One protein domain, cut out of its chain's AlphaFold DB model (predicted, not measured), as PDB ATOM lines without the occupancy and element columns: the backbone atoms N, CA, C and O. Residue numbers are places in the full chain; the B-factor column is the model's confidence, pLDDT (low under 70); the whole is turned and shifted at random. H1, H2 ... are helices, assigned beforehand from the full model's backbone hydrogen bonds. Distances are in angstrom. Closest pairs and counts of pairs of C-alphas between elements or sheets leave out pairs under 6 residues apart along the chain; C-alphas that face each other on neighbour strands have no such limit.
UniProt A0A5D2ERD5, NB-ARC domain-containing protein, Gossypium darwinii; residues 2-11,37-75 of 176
ATOM      1  N   GLU A   2     137.838 113.935 116.093       48.22
ATOM      2  CA  GLU A   2     139.263 114.199 115.805       48.22
ATOM      3  C   GLU A   2     139.499 115.486 114.993       48.22
ATOM      4  O   GLU A   2     140.297 116.310 115.418       48.22
ATOM      5  N   ASP A   3     138.701 115.773 113.956       63.28
ATOM      6  CA  ASP A   3     138.853 117.005 113.149       63.28
ATOM      7  C   ASP A   3     138.753 118.326 113.943       63.28
ATOM      8  O   ASP A   3     139.317 119.353 113.558       63.28
ATOM      9  N   VAL A   4     138.006 118.337 115.052       62.44
ATOM     10  CA  VAL A   4     137.810 119.542 115.879       62.44
ATOM     11  C   VAL A   4     138.948 119.700 116.885       62.44
ATOM     12  O   VAL A   4     139.390 120.823 117.137       62.44
ATOM     13  N   LEU A   5     139.440 118.581 117.424       67.62
ATOM     14  CA  LEU A   5     140.608 118.535 118.304       67.62
ATOM     15  C   LEU A   5     141.878 118.927 117.542       67.62
ATOM     16  O   LEU A   5     142.584 119.827 117.992       67.62
ATOM     17  N   ASP A   6     142.080 118.388 116.339       71.12
ATOM     18  CA  ASP A   6     143.192 118.760 115.457       71.12
ATOM     19  C   ASP A   6     143.124 120.246 115.068       71.12
ATOM     20  O   ASP A   6     144.133 120.961 115.055       71.12
ATOM     21  N   GLY A   7     141.915 120.765 114.819       69.94
ATOM     22  CA  GLY A   7     141.685 122.188 114.558       69.94
ATOM     23  C   GLY A   7     142.020 123.097 115.750       69.94
ATOM     24  O   GLY A   7     142.507 124.222 115.552       69.94
ATOM     25  N   TRP A   8     141.793 122.625 116.980       66.75
ATOM     26  CA  TRP A   8     142.160 123.327 118.213       66.75
ATOM     27  C   TRP A   8     143.672 123.256 118.466       66.75
ATOM     28  O   TRP A   8     144.293 124.304 118.667       66.75
ATOM     29  N   GLU A   9     144.301 122.086 118.372       71.56
ATOM     30  CA  GLU A   9     145.754 121.950 118.542       71.56
ATOM     31  C   GLU A   9     146.522 122.809 117.531       71.56
ATOM     32  O   GLU A   9     147.405 123.587 117.910       71.56
ATOM     33  N   THR A  10     146.085 122.799 116.270       75.62
ATOM     34  CA  THR A  10     146.638 123.663 115.217       75.62
ATOM     35  C   THR A  10     146.433 125.154 115.533       75.62
ATOM     36  O   THR A  10     147.291 125.987 115.234       75.62
ATOM     37  N   ALA A  11     145.316 125.534 116.169       65.94
ATOM     38  CA  ALA A  11     145.060 126.915 116.597       65.94
ATOM     39  C   ALA A  11     145.969 127.384 117.720       65.94
ATOM     40  O   ALA A  11     146.423 128.527 117.702       65.94
ATOM     41  N   PHE A  37     144.944 146.413 117.898       38.00
ATOM     42  CA  PHE A  37     144.260 145.852 116.723       38.00
ATOM     43  C   PHE A  37     145.058 144.728 116.048       38.00
ATOM     44  O   PHE A  37     145.301 144.742 114.850       38.00
ATOM     45  N   SER A  38     145.417 143.709 116.822       47.53
ATOM     46  CA  SER A  38     145.494 142.323 116.327       47.53
ATOM     47  C   SER A  38     144.414 141.431 116.967       47.53
ATOM     48  O   SER A  38     144.378 140.224 116.757       47.53
ATOM     49  N   SER A  39     143.471 142.027 117.709       51.44
ATOM     50  CA  SER A  39     142.414 141.323 118.447       51.44
ATOM     51  C   SER A  39     141.292 140.766 117.565       51.44
ATOM     52  O   SER A  39     140.590 139.853 117.987       51.44
ATOM     53  N   GLY A  40     141.123 141.265 116.336       50.91
ATOM     54  CA  GLY A  40     140.034 140.840 115.451       50.91
ATOM     55  C   GLY A  40     140.198 139.410 114.931       50.91
ATOM     56  O   GLY A  40     139.271 138.612 115.026       50.91
ATOM     57  N   SER A  41     141.385 139.051 114.430       55.88
ATOM     58  CA  SER A  41     141.633 137.720 113.851       55.88
ATOM     59  C   SER A  41     141.571 136.612 114.906       55.88
ATOM     60  O   SER A  41     141.039 135.534 114.640       55.88
ATOM     61  N   GLN A  42     142.040 136.887 116.125       58.78
ATOM     62  CA  GLN A  42     142.033 135.930 117.232       58.78
ATOM     63  C   GLN A  42     140.628 135.725 117.825       58.78
ATOM     64  O   GLN A  42     140.258 134.594 118.148       58.78
ATOM     65  N   VAL A  43     139.821 136.789 117.920       66.75
ATOM     66  CA  VAL A  43     138.420 136.708 118.372       66.75
ATOM     67  C   VAL A  43     137.553 135.999 117.331       66.75
ATOM     68  O   VAL A  43     136.816 135.086 117.697       66.75
ATOM     69  N   SER A  44     137.706 136.317 116.041       67.69
ATOM     70  CA  SER A  44     136.987 135.632 114.956       67.69
ATOM     71  C   SER A  44     137.294 134.134 114.904       67.69
ATOM     72  O   SER A  44     136.411 133.323 114.630       67.69
ATOM     73  N   ARG A  45     138.533 133.740 115.217       72.25
ATOM     74  CA  ARG A  45     138.939 132.332 115.253       72.25
ATOM     75  C   ARG A  45     138.337 131.579 116.445       72.25
ATOM     76  O   ARG A  45     137.846 130.468 116.271       72.25
ATOM     77  N   ARG A  46     138.330 132.192 117.638       76.12
ATOM     78  CA  ARG A  46     137.661 131.641 118.835       76.12
ATOM     79  C   ARG A  46     136.150 131.544 118.643       76.12
ATOM     80  O   ARG A  46     135.564 130.544 119.039       76.12
ATOM     81  N   TYR A  47     135.550 132.546 118.004       82.00
ATOM     82  CA  TYR A  47     134.135 132.547 117.646       82.00
ATOM     83  C   TYR A  47     133.798 131.373 116.723       82.00
ATOM     84  O   TYR A  47     132.907 130.603 117.045       82.00
ATOM     85  N   ASN A  48     134.565 131.161 115.649       80.69
ATOM     86  CA  ASN A  48     134.339 130.048 114.720       80.69
ATOM     87  C   ASN A  48     134.409 128.672 115.420       80.69
ATOM     88  O   ASN A  48     133.553 127.820 115.209       80.69
ATOM     89  N   ILE A  49     135.379 128.470 116.320       80.94
ATOM     90  CA  ILE A  49     135.472 127.237 117.121       80.94
ATOM     91  C   ILE A  49     134.261 127.088 118.054       80.94
ATOM     92  O   ILE A  49     133.682 126.007 118.134       80.94
ATOM     93  N   ALA A  50     133.853 128.163 118.733       84.31
ATOM     94  CA  ALA A  50     132.686 128.143 119.611       84.31
ATOM     95  C   ALA A  50     131.391 127.826 118.845       84.31
ATOM     96  O   ALA A  50     130.562 127.074 119.352       84.31
ATOM     97  N   THR A  51     131.237 128.334 117.617       87.94
ATOM     98  CA  THR A  51     130.095 128.016 116.750       87.94
ATOM     99  C   THR A  51     130.076 126.538 116.369       87.94
ATOM    100  O   THR A  51     129.041 125.904 116.521       87.94
ATOM    101  N   LYS A  52     131.222 125.951 115.997       89.50
ATOM    102  CA  LYS A  52     131.316 124.508 115.700       89.50
ATOM    103  C   LYS A  52     130.989 123.624 116.907       89.50
ATOM    104  O   LYS A  52     130.339 122.599 116.761       89.50
ATOM    105  N   ILE A  53     131.432 124.009 118.107       89.50
ATOM    106  CA  ILE A  53     131.076 123.294 119.346       89.50
ATOM    107  C   ILE A  53     129.567 123.384 119.600       89.50
ATOM    108  O   ILE A  53     128.956 122.401 120.010       89.50
ATOM    109  N   LYS A  54     128.963 124.552 119.348       92.81
ATOM    110  CA  LYS A  54     127.518 124.753 119.486       92.81
ATOM    111  C   LYS A  54     126.731 123.863 118.520       92.81
ATOM    112  O   LYS A  54     125.802 123.212 118.968       92.81
ATOM    113  N   GLU A  55     127.148 123.793 117.257       94.06
ATOM    114  CA  GLU A  55     126.541 122.921 116.238       94.06
ATOM    115  C   GLU A  55     126.595 121.443 116.653       94.06
ATOM    116  O   GLU A  55     125.579 120.760 116.632       94.06
ATOM    117  N   ILE A  56     127.748 120.959 117.132       92.31
ATOM    118  CA  ILE A  56     127.889 119.570 117.605       92.31
ATOM    119  C   ILE A  56     126.996 119.291 118.818       92.31
ATOM    120  O   ILE A  56     126.410 118.217 118.913       92.31
ATOM    121  N   ASN A  57     126.895 120.232 119.760       92.50
ATOM    122  CA  ASN A  57     126.022 120.057 120.920       92.50
ATOM    123  C   ASN A  57     124.546 119.996 120.502       92.50
ATOM    124  O   ASN A  57     123.815 119.167 121.030       92.50
ATOM    125  N   GLU A  58     124.132 120.816 119.532       95.19
ATOM    126  CA  GLU A  58     122.773 120.782 118.977       95.19
ATOM    127  C   GLU A  58     122.481 119.442 118.278       95.19
ATOM    128  O   GLU A  58     121.428 118.856 118.522       95.19
ATOM    129  N   GLU A  59     123.423 118.899 117.495       94.56
ATOM    130  CA  GLU A  59     123.293 117.558 116.896       94.56
ATOM    131  C   GLU A  59     123.193 116.450 117.959       94.56
ATOM    132  O   GLU A  59     122.405 115.513 117.824       94.56
ATOM    133  N   VAL A  60     123.980 116.536 119.036       94.00
ATOM    134  CA  VAL A  60     123.921 115.565 120.141       94.00
ATOM    135  C   VAL A  60     122.579 115.639 120.865       94.00
ATOM    136  O   VAL A  60     122.003 114.590 121.162       94.00
ATOM    137  N   ASP A  61     122.069 116.842 121.125       93.25
ATOM    138  CA  ASP A  61     120.763 117.041 121.752       93.25
ATOM    139  C   ASP A  61     119.639 116.482 120.862       93.25
ATOM    140  O   ASP A  61     118.763 115.770 121.357       93.25
ATOM    141  N   GLU A  62     119.703 116.692 119.542       92.44
ATOM    142  CA  GLU A  62     118.750 116.113 118.584       92.44
ATOM    143  C   GLU A  62     118.793 114.575 118.592       92.44
ATOM    144  O   GLU A  62     117.747 113.927 118.647       92.44
ATOM    145  N   ILE A  63     119.986 113.969 118.640       88.56
ATOM    146  CA  ILE A  63     120.148 112.509 118.756       88.56
ATOM    147  C   ILE A  63     119.553 111.980 120.071       88.56
ATOM    148  O   ILE A  63     118.987 110.881 120.100       88.56
ATOM    149  N   VAL A  64     119.691 112.722 121.173       87.44
ATOM    150  CA  VAL A  64     119.113 112.346 122.472       87.44
ATOM    151  C   VAL A  64     117.588 112.412 122.424       87.44
ATOM    152  O   VAL A  64     116.933 111.458 122.855       87.44
ATOM    153  N   GLU A  65     117.026 113.481 121.863       87.81
ATOM    154  CA  GLU A  65     115.579 113.633 121.676       87.81
ATOM    155  C   GLU A  65     115.012 112.545 120.757       87.81
ATOM    156  O   GLU A  65     114.014 111.906 121.095       87.81
ATOM    157  N   ASP A  66     115.683 112.239 119.644       85.12
ATOM    158  CA  ASP A  66     115.285 111.155 118.747       85.12
ATOM    159  C   ASP A  66     115.372 109.787 119.436       85.12
ATOM    160  O   ASP A  66     114.455 108.969 119.315       85.12
ATOM    161  N   LYS A  67     116.415 109.529 120.231       82.56
ATOM    162  CA  LYS A  67     116.526 108.293 121.021       82.56
ATOM    163  C   LYS A  67     115.342 108.122 121.979       82.56
ATOM    164  O   LYS A  67     114.840 107.003 122.114       82.56
ATOM    165  N   LEU A  68     114.912 109.202 122.639       81.31
ATOM    166  CA  LEU A  68     113.751 109.203 123.534       81.31
ATOM    167  C   LEU A  68     112.446 109.008 122.753       81.31
ATOM    168  O   LEU A  68     111.636 108.156 123.112       81.31
ATOM    169  N   LYS A  69     112.272 109.746 121.654       83.75
ATOM    170  CA  LYS A  69     111.090 109.719 120.782       83.75
ATOM    171  C   LYS A  69     110.857 108.365 120.125       83.75
ATOM    172  O   LYS A  69     109.715 107.931 120.003       83.75
ATOM    173  N   PHE A  70     111.925 107.706 119.685       80.38
ATOM    174  CA  PHE A  70     111.844 106.380 119.080       80.38
ATOM    175  C   PHE A  70     111.839 105.253 120.112       80.38
ATOM    176  O   PHE A  70     111.873 104.093 119.702       80.38
ATOM    177  N   GLU A  71     111.820 105.577 121.416       68.81
ATOM    178  CA  GLU A  71     112.004 104.622 122.511       68.81
ATOM    179  C   GLU A  71     113.072 103.595 122.131       68.81
ATOM    180  O   GLU A  71     112.850 102.382 122.201       68.81
ATOM    181  N   LEU A  72     114.228 104.079 121.649       63.09
ATOM    182  CA  LEU A  72     115.372 103.217 121.396       63.09
ATOM    183  C   LEU A  72     115.869 102.779 122.764       63.09
ATOM    184  O   LEU A  72     116.813 103.336 123.332       63.09
ATOM    185  N   ILE A  73     115.177 101.771 123.301       62.75
ATOM    186  CA  ILE A  73     115.594 100.971 124.427       62.75
ATOM    187  C   ILE A  73     117.029 100.651 124.077       62.75
ATOM    188  O   ILE A  73     117.302 100.031 123.041       62.75
ATOM    189  N   GLN A  74     117.948 101.137 124.914       55.62
ATOM    190  CA  GLN A  74     119.252 100.527 125.021       55.62
ATOM    191  C   GLN A  74     118.906  99.054 125.156       55.62
ATOM    192  O   GLN A  74     118.457  98.610 126.214       55.62
ATOM    193  N   ARG A  75     119.019  98.295 124.059       51.78
ATOM    194  CA  ARG A  75     119.265  96.881 124.174       51.78
ATOM    195  C   ARG A  75     120.573  96.915 124.932       51.78
ATOM    196  O   ARG A  75     121.641  96.998 124.334       51.78
TER     197      ARG A  75
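This is residues 2 to 11 and 37 to 75 of the 176 residues of the protein "NB-ARC domain-containing protein" of Gossypium darwinii (UniProt A0A5D2ERD5). One long helix, H2, makes the length of a rod, and the short helix H1 runs beside part of it the opposite way, close near Ile 49 but loosely placed. Past H2, residues 70 to 75 form a tail with no named element. The printed part has 49 residues with two named helices, H1 then H2, and no named strand; its class is all helix. It is extended, with a radius of gyration of the C-alphas of 16.3 A and spans of 53 by 18 by 8 A.

H2, residues 39 to 69, and H1, residues 2 to 11, are close but not clearly touching: their closest C-alphas, those of Ile 49 and Trp 8, are 7.8 A apart. They run opposite ways at a shallow tilt of 16 degrees. Residues 54 to 63 of H2 stand free. In H1 and H2 every O i to N i+4 pair is within hydrogen-bond range.

H2 measures 44.6 A from C-alpha 39 at (142.414, 141.323, 118.447) to C-alpha 69 at (111.090, 109.719, 120.782). H1 measures 14.0 A and begins at C-alpha 2, (139.263, 114.199, 115.805).

The C-alphas farthest apart, of Phe 37 and Arg 75, are 55.5 A apart. Residues 12 to 36 are not printed; C-alphas 11 and 37 stand 19.0 A apart across the cut. Mean pLDDT of the printed part is 74.8, with 20 residues under 70, among them 37 to 44 and 71 to 75.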